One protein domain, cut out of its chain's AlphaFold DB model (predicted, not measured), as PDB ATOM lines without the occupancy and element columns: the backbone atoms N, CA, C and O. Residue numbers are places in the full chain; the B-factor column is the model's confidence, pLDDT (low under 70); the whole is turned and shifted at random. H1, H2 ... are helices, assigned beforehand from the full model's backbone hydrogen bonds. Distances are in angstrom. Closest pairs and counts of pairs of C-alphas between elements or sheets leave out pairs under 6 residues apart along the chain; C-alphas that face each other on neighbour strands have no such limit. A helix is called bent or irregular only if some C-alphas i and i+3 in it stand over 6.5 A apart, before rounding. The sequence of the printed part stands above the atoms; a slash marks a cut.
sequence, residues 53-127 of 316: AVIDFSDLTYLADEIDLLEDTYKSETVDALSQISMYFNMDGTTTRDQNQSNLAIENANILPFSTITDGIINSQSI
ATOM      1  N   ALA A  53      77.118 -18.108   2.911       65.06
ATOM      2  CA  ALA A  53      76.780 -17.430   4.155       65.06
ATOM      3  C   ALA A  53      75.852 -18.329   4.984       65.06
ATOM      4  O   ALA A  53      74.769 -18.694   4.516       65.06
ATOM      5  N   VAL A  54      76.270 -18.676   6.199       62.53
ATOM      6  CA  VAL A  54      75.467 -19.424   7.171       62.53
ATOM      7  C   VAL A  54      74.886 -18.430   8.175       62.53
ATOM      8  O   VAL A  54      75.619 -17.644   8.769       62.53
ATOM      9  N   ILE A  55      73.559 -18.442   8.328       68.25
ATOM     10  CA  ILE A  55      72.820 -17.622   9.298       68.25
ATOM     11  C   ILE A  55      72.292 -18.554  10.387       68.25
ATOM     12  O   ILE A  55      71.680 -19.577  10.070       68.25
ATOM     13  N   ASP A  56      72.506 -18.195  11.654       69.94
ATOM     14  CA  ASP A  56      71.959 -18.945  12.784       69.94
ATOM     15  C   ASP A  56      70.430 -18.798  12.840       69.94
ATOM     16  O   ASP A  56      69.880 -17.695  12.828       69.94
ATOM     17  N   PHE A  57      69.729 -19.927  12.919       70.00
ATOM     18  CA  PHE A  57      68.277 -19.957  13.052       70.00
ATOM     19  C   PHE A  57      67.807 -19.282  14.350       70.00
ATOM     20  O   PHE A  57      66.735 -18.678  14.352       70.00
ATOM     21  N   SER A  58      68.608 -19.309  15.425       70.62
ATOM     22  CA  SER A  58      68.244 -18.654  16.691       70.62
ATOM     23  C   SER A  58      68.128 -17.134  16.570       70.62
ATOM     24  O   SER A  58      67.334 -16.505  17.270       70.62
ATOM     25  N   ASP A  59      68.916 -16.532  15.676       71.19
ATOM     26  CA  ASP A  59      68.833 -15.098  15.404       71.19
ATOM     27  C   ASP A  59      67.514 -14.764  14.697       71.19
ATOM     28  O   ASP A  59      66.901 -13.740  14.990       71.19
ATOM     29  N   LEU A  60      67.035 -15.640  13.809       74.31
ATOM     30  CA  LEU A  60      65.747 -15.462  13.135       74.31
ATOM     31  C   LEU A  60      64.569 -15.636  14.097       74.31
ATOM     32  O   LEU A  60      63.613 -14.869  14.009       74.31
ATOM     33  N   THR A  61      64.643 -16.588  15.033       73.69
ATOM     34  CA  THR A  61      63.602 -16.757  16.062       73.69
ATOM     35  C   THR A  61      63.563 -15.573  17.023       73.69
ATOM     36  O   THR A  61      62.486 -15.067  17.295       73.69
ATOM     37  N   TYR A  62      64.720 -15.052  17.449       75.94
ATOM     38  CA  TYR A  62      64.775 -13.844  18.282       75.94
ATOM     39  C   TYR A  62      64.140 -12.635  17.582       75.94
ATOM     40  O   TYR A  62      63.382 -11.884  18.185       75.94
ATOM     41  N   LEU A  63      64.440 -12.439  16.293       77.31
ATOM     42  CA  LEU A  63      63.846 -11.348  15.521       77.31
ATOM     43  C   LEU A  63      62.330 -11.510  15.355       77.31
ATOM     44  O   LEU A  63      61.630 -10.503  15.368       77.31
ATOM     45  N   ALA A  64      61.836 -12.741  15.200       74.50
ATOM     46  CA  ALA A  64      60.404 -13.017  15.147       74.50
ATOM     47  C   ALA A  64      59.722 -12.689  16.486       74.50
ATOM     48  O   ALA A  64      58.769 -11.916  16.492       74.50
ATOM     49  N   ASP A  65      60.277 -13.160  17.608       77.00
ATOM     50  CA  ASP A  65      59.742 -12.895  18.952       77.00
ATOM     51  C   ASP A  65      59.694 -11.385  19.265       77.00
ATOM     52  O   ASP A  65      58.726 -10.881  19.836       77.00
ATOM     53  N   GLU A  66      60.721 -10.628  18.860       79.62
ATOM     54  CA  GLU A  66      60.755  -9.168  19.030       79.62
ATOM     55  C   GLU A  66      59.729  -8.440  18.144       79.62
ATOM     56  O   GLU A  66      59.211  -7.392  18.539       79.62
ATOM     57  N   ILE A  67      59.431  -8.965  16.950       80.88
ATOM     58  CA  ILE A  67      58.379  -8.427  16.076       80.88
ATOM     59  C   ILE A  67      56.997  -8.698  16.681       80.88
ATOM     60  O   ILE A  67      56.179  -7.779  16.724       80.88
ATOM     61  N   ASP A  68      56.761  -9.902  17.202       80.31
ATOM     62  CA  ASP A  68      55.500 -10.263  17.859       80.31
ATOM     63  C   ASP A  68      55.267  -9.390  19.104       80.31
ATOM     64  O   ASP A  68      54.212  -8.771  19.260       80.31
ATOM     65  N   LEU A  69      56.295  -9.223  19.946       80.94
ATOM     66  CA  LEU A  69      56.240  -8.330  21.108       80.94
ATOM     67  C   LEU A  69      55.963  -6.871  20.709       80.94
ATOM     68  O   LEU A  69      55.264  -6.139  21.423       80.94
ATOM     69  N   LEU A  70      56.526  -6.421  19.584       80.81
ATOM     70  CA  LEU A  70      56.296  -5.078  19.056       80.81
ATOM     71  C   LEU A  70      54.840  -4.893  18.620       80.81
ATOM     72  O   LEU A  70      54.252  -3.855  18.935       80.81
ATOM     73  N   GLU A  71      54.271  -5.870  17.916       83.50
ATOM     74  CA  GLU A  71      52.868  -5.844  17.504       83.50
ATOM     75  C   GLU A  71      51.941  -5.800  18.727       83.50
ATOM     76  O   GLU A  71      51.078  -4.921  18.809       83.50
ATOM     77  N   ASP A  72      52.172  -6.659  19.720       85.06
ATOM     78  CA  ASP A  72      51.384  -6.719  20.956       85.06
ATOM     79  C   ASP A  72      51.448  -5.408  21.754       85.06
ATOM     80  O   ASP A  72      50.429  -4.885  22.227       85.06
ATOM     81  N   THR A  73      52.642  -4.815  21.848       85.00
ATOM     82  CA  THR A  73      52.825  -3.504  22.487       85.00
ATOM     83  C   THR A  73      52.037  -2.426  21.747       85.00
ATOM     84  O   THR A  73      51.324  -1.643  22.368       85.00
ATOM     85  N   TYR A  74      52.117  -2.386  20.417       85.81
ATOM     86  CA  TYR A  74      51.425  -1.362  19.638       85.81
ATOM     87  C   TYR A  74      49.898  -1.496  19.724       85.81
ATOM     88  O   TYR A  74      49.188  -0.492  19.844       85.81
ATOM     89  N   LYS A  75      49.383  -2.730  19.712       88.56
ATOM     90  CA  LYS A  75      47.954  -3.013  19.898       88.56
ATOM     91  C   LYS A  75      47.462  -2.553  21.266       88.56
ATOM     92  O   LYS A  75      46.468  -1.833  21.329       88.56
ATOM     93  N   SER A  76      48.162  -2.917  22.340       88.56
ATOM     94  CA  SER A  76      47.783  -2.525  23.707       88.56
ATOM     95  C   SER A  76      47.841  -1.010  23.920       88.56
ATOM     96  O   SER A  76      46.879  -0.443  24.433       88.56
ATOM     97  N   GLU A  77      48.888  -0.328  23.441       89.44
ATOM     98  CA  GLU A  77      48.998   1.139  23.509       89.44
ATOM     99  C   GLU A  77      47.880   1.838  22.710       89.44
ATOM    100  O   GLU A  77      47.333   2.851  23.150       89.44
ATOM    101  N   THR A  78      47.496   1.293  21.549       89.56
ATOM    102  CA  THR A  78      46.406   1.857  20.732       89.56
ATOM    103  C   THR A  78      45.041   1.655  21.392       89.56
ATOM    104  O   THR A  78      44.226   2.578  21.413       89.56
ATOM    105  N   VAL A  79      44.787   0.472  21.960       92.12
ATOM    106  CA  VAL A  79      43.558   0.187  22.717       92.12
ATOM    107  C   VAL A  79      43.467   1.067  23.966       92.12
ATOM    108  O   VAL A  79      42.398   1.613  24.239       92.12
ATOM    109  N   ASP A  80      44.576   1.284  24.680       92.12
ATOM    110  CA  ASP A  80      44.630   2.211  25.817       92.12
ATOM    111  C   ASP A  80      44.265   3.642  25.395       92.12
ATOM    112  O   ASP A  80      43.365   4.251  25.978       92.12
ATOM    113  N   ALA A  81      44.876   4.157  24.325       90.75
ATOM    114  CA  ALA A  81      44.575   5.491  23.808       90.75
ATOM    115  C   ALA A  81      43.098   5.650  23.391       90.75
ATOM    116  O   ALA A  81      42.480   6.678  23.674       90.75
ATOM    117  N   LEU A  82      42.510   4.629  22.759       91.81
ATOM    118  CA  LEU A  82      41.089   4.615  22.400       91.81
ATOM    119  C   LEU A  82      40.181   4.603  23.640       91.81
ATOM    120  O   LEU A  82      39.173   5.315  23.677       91.81
ATOM    121  N   SER A  83      40.573   3.889  24.697       91.00
ATOM    122  CA  SER A  83      39.821   3.859  25.956       91.00
ATOM    123  C   SER A  83      39.740   5.239  26.628       91.00
ATOM    124  O   SER A  83      38.698   5.596  27.183       91.00
ATOM    125  N   GLN A  84      40.789   6.065  26.497       90.88
ATOM    126  CA  GLN A  84      40.829   7.435  27.029       90.88
ATOM    127  C   GLN A  84      39.827   8.372  26.335       90.88
ATOM    128  O   GLN A  84      39.375   9.345  26.939       90.88
ATOM    129  N   ILE A  85      39.423   8.061  25.098       87.94
ATOM    130  CA  ILE A  85      38.374   8.780  24.357       87.94
ATOM    131  C   ILE A  85      37.028   8.038  24.364       87.94
ATOM    132  O   ILE A  85      36.178   8.266  23.503       87.94
ATOM    133  N   SER A  86      36.811   7.182  25.370       89.44
ATOM    134  CA  SER A  86      35.567   6.425  25.588       89.44
ATOM    135  C   SER A  86      35.219   5.459  24.452       89.44
ATOM    136  O   SER A  86      34.048   5.305  24.098       89.44
ATOM    137  N   MET A  87      36.237   4.825  23.871       91.69
ATOM    138  CA  MET A  87      36.080   3.765  22.885       91.69
ATOM    139  C   MET A  87      36.704   2.470  23.400       91.69
ATOM    140  O   MET A  87      37.919   2.376  23.557       91.69
ATOM    141  N   TYR A  88      35.865   1.473  23.663       94.50
ATOM    142  CA  TYR A  88      36.257   0.205  24.276       94.50
ATOM    143  C   TYR A  88      35.998  -0.966  23.331       94.50
ATOM    144  O   TYR A  88      35.160  -0.871  22.431       94.50
ATOM    145  N   PHE A  89      36.696  -2.077  23.553       95.69
ATOM    146  CA  PHE A  89      36.625  -3.268  22.711       95.69
ATOM    147  C   PHE A  89      36.096  -4.471  23.483       95.69
ATOM    148  O   PHE A  89      36.314  -4.621  24.683       95.69
ATOM    149  N   ASN A  90      35.458  -5.374  22.758       95.38
ATOM    150  CA  ASN A  90      35.122  -6.700  23.235       95.38
ATOM    151  C   ASN A  90      36.081  -7.738  22.653       95.38
ATOM    152  O   ASN A  90      36.720  -7.518  21.624       95.38
ATOM    153  N   MET A  91      36.153  -8.903  23.295       93.50
ATOM    154  CA  MET A  91      36.973 -10.034  22.851       93.50
ATOM    155  C   MET A  91      36.603 -10.546  21.449       93.50
ATOM    156  O   MET A  91      37.428 -11.180  20.803       93.50
ATOM    157  N   ASP A  92      35.384 -10.277  20.973       93.00
ATOM    158  CA  ASP A  92      34.927 -10.616  19.619       93.00
ATOM    159  C   ASP A  92      35.296  -9.558  18.558       93.00
ATOM    160  O   ASP A  92      34.974  -9.725  17.381       93.00
ATOM    161  N   GLY A  93      35.970  -8.476  18.960       90.50
ATOM    162  CA  GLY A  93      36.370  -7.375  18.087       90.50
ATOM    163  C   GLY A  93      35.317  -6.284  17.895       90.50
ATOM    164  O   GLY A  93      35.595  -5.295  17.218       90.50
ATOM    165  N   THR A  94      34.128  -6.415  18.488       93.00
ATOM    166  CA  THR A  94      33.135  -5.333  18.489       93.00
ATOM    167  C   THR A  94      33.549  -4.198  19.426       93.00
ATOM    168  O   THR A  94      34.375  -4.371  20.324       93.00
ATOM    169  N   THR A  95      32.973  -3.013  19.217       92.44
ATOM    170  CA  THR A  95      33.329  -1.802  19.964       92.44
ATOM    171  C   THR A  95      32.131  -1.198  20.687       92.44
ATOM    172  O   THR A  95      31.027  -1.198  20.145       92.44
ATOM    173  N   THR A  96      32.350  -0.612  21.864       90.44
ATOM    174  CA  THR A  96      31.316   0.064  22.664       90.44
ATOM    175  C   THR A  96      31.809   1.397  23.226       90.44
ATOM    176  O   THR A  96      33.007   1.616  23.400       90.44
ATOM    177  N   ARG A  97      30.868   2.299  23.529       88.38
ATOM    178  CA  ARG A  97      31.123   3.577  24.218       88.38
ATOM    179  C   ARG A  97      30.776   3.537  25.713       88.38
ATOM    180  O   ARG A  97      30.846   4.566  26.377       88.38
ATOM    181  N   ASP A  98      30.363   2.378  26.226       88.12
ATOM    182  CA  ASP A  98      30.085   2.141  27.645       88.12
ATOM    183  C   ASP A  98      31.120   1.165  28.205       88.12
ATOM    184  O   ASP A  98      31.159  -0.005  27.824       88.12
ATOM    185  N   GLN A  99      31.950   1.647  29.130       88.69
ATOM    186  CA  GLN A  99      33.008   0.849  29.746       88.69
ATOM    187  C   GLN A  99      32.461  -0.412  30.429       88.69
ATOM    188  O   GLN A  99      33.130  -1.441  30.429       88.69
ATOM    189  N   ASN A 100      31.238  -0.368  30.969       90.88
ATOM    190  CA  ASN A 100      30.640  -1.509  31.672       90.88
ATOM    191  C   ASN A 100      30.208  -2.641  30.730       90.88
ATOM    192  O   ASN A 100      29.929  -3.749  31.184       90.88
ATOM    193  N   GLN A 101      30.125  -2.360  29.429       89.44
ATOM    194  CA  GLN A 101      29.784  -3.339  28.397       89.44
ATOM    195  C   GLN A 101      31.026  -3.918  27.714       89.44
ATOM    196  O   GLN A 101      30.897  -4.851  26.928       89.44
ATOM    197  N   SER A 102      32.208  -3.370  28.008       92.88
ATOM    198  CA  SER A 102      33.492  -3.854  27.510       92.88
ATOM    199  C   SER A 102      33.929  -5.098  28.274       92.88
ATOM    200  O   SER A 102      33.887  -5.119  29.503       92.88
ATOM    201  N   ASN A 103      34.420  -6.113  27.565       93.75
ATOM    202  CA  ASN A 103      34.986  -7.318  28.182       93.75
ATOM    203  C   ASN A 103      36.438  -7.618  27.775       93.75
ATOM    204  O   ASN A 103      36.987  -8.630  28.212       93.75
ATOM    205  N   LEU A 104      37.074  -6.746  26.985       94.94
ATOM    206  CA  LEU A 104      38.505  -6.824  26.707       94.94
ATOM    207  C   LEU A 104      39.299  -5.993  27.724       94.94
ATOM    208  O   LEU A 104      39.062  -4.795  27.877       94.94
ATOM    209  N   ALA A 105      40.268  -6.623  28.387       92.44
ATOM    210  CA  ALA A 105      41.295  -5.916  29.150       92.44
ATOM    211  C   ALA A 105      42.421  -5.448  28.209       92.44
ATOM    212  O   ALA A 105      42.728  -6.135  27.234       92.44
ATOM    213  N   ILE A 106      43.041  -4.301  28.493       89.38
ATOM    214  CA  ILE A 106      44.036  -3.660  27.609       89.38
ATOM    215  C   ILE A 106      45.230  -4.589  27.347       89.38
ATOM    216  O   ILE A 106      45.704  -4.698  26.216       89.38
ATOM    217  N   GLU A 107      45.679  -5.307  28.374       87.94
ATOM    218  CA  GLU A 107      46.762  -6.290  28.300       87.94
ATOM    219  C   GLU A 107      46.469  -7.467  27.356       87.94
ATOM    220  O   GLU A 107      47.398  -8.125  26.899       87.94
ATOM    221  N   ASN A 108      45.197  -7.701  27.024       92.25
ATOM    222  CA  ASN A 108      44.751  -8.768  26.130       92.25
ATOM    223  C   ASN A 108      44.452  -8.255  24.710       92.25
ATOM    224  O   ASN A 108      43.839  -8.966  23.919       92.25
ATOM    225  N   ALA A 109      44.861  -7.031  24.355       91.25
ATOM    226  CA  ALA A 109      44.628  -6.458  23.025       91.25
ATOM    227  C   ALA A 109      45.236  -7.285  21.876       91.25
ATOM    228  O   ALA A 109      44.781  -7.187  20.736       91.25
ATOM    229  N   ASN A 110      46.241  -8.112  22.165       88.50
ATOM    230  CA  ASN A 110      46.903  -8.980  21.196       88.50
ATOM    231  C   ASN A 110      45.973 -10.009  20.534       88.50
ATOM    232  O   ASN A 110      46.222 -10.401  19.394       88.50
ATOM    233  N   ILE A 111      44.874 -10.394  21.196       92.06
ATOM    234  CA  ILE A 111      43.889 -11.327  20.628       92.06
ATOM    235  C   ILE A 111      43.126 -10.728  19.440       92.06
ATOM    236  O   ILE A 111      42.523 -11.467  18.662       92.06
ATOM    237  N   LEU A 112      43.128  -9.398  19.303       92.44
ATOM    238  CA  LEU A 112      42.442  -8.714  18.218       92.44
ATOM    239  C   LEU A 112      43.350  -8.558  16.988       92.44
ATOM    240  O   LEU A 112      44.540  -8.227  17.106       92.44
ATOM    241  N   PRO A 113      42.796  -8.720  15.772       90.75
ATOM    242  CA  PRO A 113      43.472  -8.298  14.556       90.75
ATOM    243  C   PRO A 113      43.771  -6.799  14.596       90.75
ATOM    244  O   PRO A 113      42.944  -5.994  15.027       90.75
ATOM    245  N   PHE A 114      44.931  -6.402  14.072       85.88
ATOM    246  CA  PHE A 114      45.293  -4.987  14.006       85.88
ATOM    247  C   PHE A 114      44.256  -4.151  13.229       85.88
ATOM    248  O   PHE A 114      43.914  -3.048  13.648       85.88
ATOM    249  N   SER A 115      43.680  -4.713  12.160       88.25
ATOM    250  CA  SER A 115      42.607  -4.075  11.383       88.25
ATOM    251  C   SER A 115      41.369  -3.748  12.228       88.25
ATOM    252  O   SER A 115      40.794  -2.674  12.094       88.25
ATOM    253  N   THR A 116      40.994  -4.636  13.151       92.56
ATOM    254  CA  THR A 116      39.861  -4.428  14.062       92.56
ATOM    255  C   THR A 116      40.111  -3.248  14.997       92.56
ATOM    256  O   THR A 116      39.223  -2.427  15.222       92.56
ATOM    257  N   ILE A 117      41.340  -3.112  15.502       90.94
ATOM    258  CA  ILE A 117      41.723  -1.975  16.346       90.94
ATOM    259  C   ILE A 117      41.678  -0.670  15.538       90.94
ATOM    260  O   ILE A 117      41.178   0.342  16.034       90.94
ATOM    261  N   THR A 118      42.121  -0.687  14.275       87.75
ATOM    262  CA  THR A 118      42.031   0.495  13.403       87.75
ATOM    263  C   THR A 118      40.593   0.878  13.056       87.75
ATOM    264  O   THR A 118      40.288   2.070  13.014       87.75
ATOM    265  N   ASP A 119      39.684  -0.088  12.897       87.88
ATOM    266  CA  ASP A 119      38.252   0.192  12.712       87.88
ATOM    267  C   ASP A 119      37.659   0.890  13.947       87.88
ATOM    268  O   ASP A 119      36.810   1.777  13.831       87.88
ATOM    269  N   GLY A 120      38.173   0.577  15.141       88.56
ATOM    270  CA  GLY A 120      37.830   1.286  16.372       88.56
ATOM    271  C   GLY A 120      38.184   2.777  16.347       88.56
ATOM    272  O   GLY A 120      37.445   3.583  16.913       88.56
ATOM    273  N   ILE A 121      39.242   3.185  15.638       85.31
ATOM    274  CA  ILE A 121      39.573   4.609  15.444       85.31
ATOM    275  C   ILE A 121      38.471   5.296  14.637       85.31
ATOM    276  O   ILE A 121      37.993   6.359  15.035       85.31
ATOM    277  N   ILE A 122      38.026   4.674  13.544       83.38
ATOM    278  CA  ILE A 122      36.954   5.204  12.694       83.38
ATOM    279  C   ILE A 122      35.658   5.313  13.506       83.38
ATOM    280  O   ILE A 122      35.041   6.376  13.572       83.38
ATOM    281  N   ASN A 123      35.296   4.242  14.211       85.31
ATOM    282  CA  ASN A 123      34.092   4.193  15.037       85.31
ATOM    283  C   ASN A 123      34.142   5.165  16.233       85.31
ATOM    284  O   ASN A 123      33.101   5.629  16.694       85.31
ATOM    285  N   SER A 124      35.333   5.534  16.726       85.31
ATOM    286  CA  SER A 124      35.473   6.532  17.800       85.31
ATOM    287  C   SER A 124      34.982   7.920  17.377       85.31
ATOM    288  O   SER A 124      34.509   8.690  18.219       85.31
ATOM    289  N   GLN A 125      35.027   8.217  16.076       79.62
ATOM    290  CA  GLN A 125      34.646   9.506  15.496       79.62
ATOM    291  C   GLN A 125      33.219   9.524  14.934       79.62
ATOM    292  O   GLN A 125      32.725  10.601  14.604       79.62
ATOM    293  N   SER A 126      32.552   8.367  14.851       80.56
ATOM    294  CA  SER A 126      31.204   8.262  14.292       80.56
ATOM    295  C   SER A 126      30.118   8.550  15.324       80.56
ATOM    296  O   SER A 126      30.206   8.155  16.493       80.56
ATOM    297  N   ILE A 127      29.054   9.231  14.901       78.50
ATOM    298  CA  ILE A 127      27.887   9.471  15.757       78.50
ATOM    299  C   ILE A 127      27.002   8.216  15.744       78.50
ATOM    300  O   ILE A 127      26.535   7.820  14.676       78.50
TER     301      ILE A 127
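This is residues 53 to 127 of the 316 residues of an uncharacterized protein of Lachnospiraceae bacterium 10-1 (UniProt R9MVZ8). One long helix, H1, runs into a small head, and its first part, residues 57 to 67, sticks out of that head as an arm together with residues 53 to 56. In the head, H3 runs alongside the later part of H1, the same way at a shallow tilt, the short H2 packs on H1 at a steep tilt, and the long loop of residues 85 to 105 leads from the end of H1 back to H2. The printed part has 75 residues with three named helices, in the order H1, H2, H3, and no named strand; the class is all helix. The whole is loose, with a radius of gyration of the C-alphas of 15.6 A, and spans 57 by 20 by 19 A, the arm adding to its length.

H1, residues 57 to 84, begins with C-alpha 57 at (68.277, -19.957, 13.052) and is 41.2 A long from first to last C-alpha. H2, residues 106 to 111, measures 10.4 A and is irregular, with C-alphas 107 and 110 7.6 A apart. H3, residues 114 to 125, measures 18.0 A and ends with C-alpha 125 at (34.646, 9.506, 15.496).

H1 touches H2 with its residues 71 to 80 alone; the closest C-alphas, of Asp 72 and Asn 110, are 5.0 A apart. The two run opposite ways at a steep tilt of 54 degrees. H1 touches H3 with its residues 75 to 82 alone, the closest C-alphas being those of Lys 75 and Phe 114, 6.8 A apart. These two run the same way at a shallow tilt of 16 degrees. H2 and H3 are apart. Residues 88 to 89 pair with residues 95 to 96, antiparallel. Every O i to N i+4 pair is within hydrogen-bond range in H1; the count is 7 of 8 in H3 and 0 of 2 in H2, where 2 of 3 O i to N i+3 pairs are within range.

The C-alphas of Ala 53 and Ile 127, the two farthest apart, are 57.0 A apart. Without residues 53 to 67, which stand free, the body spans 34 by 20 by 19 A. The printed part has no cut. The link from H1 to H2 is long, and that from H2 to H3 is tight. The mean pLDDT of the printed part is 85.7, and residues 53 to 56 are under 70.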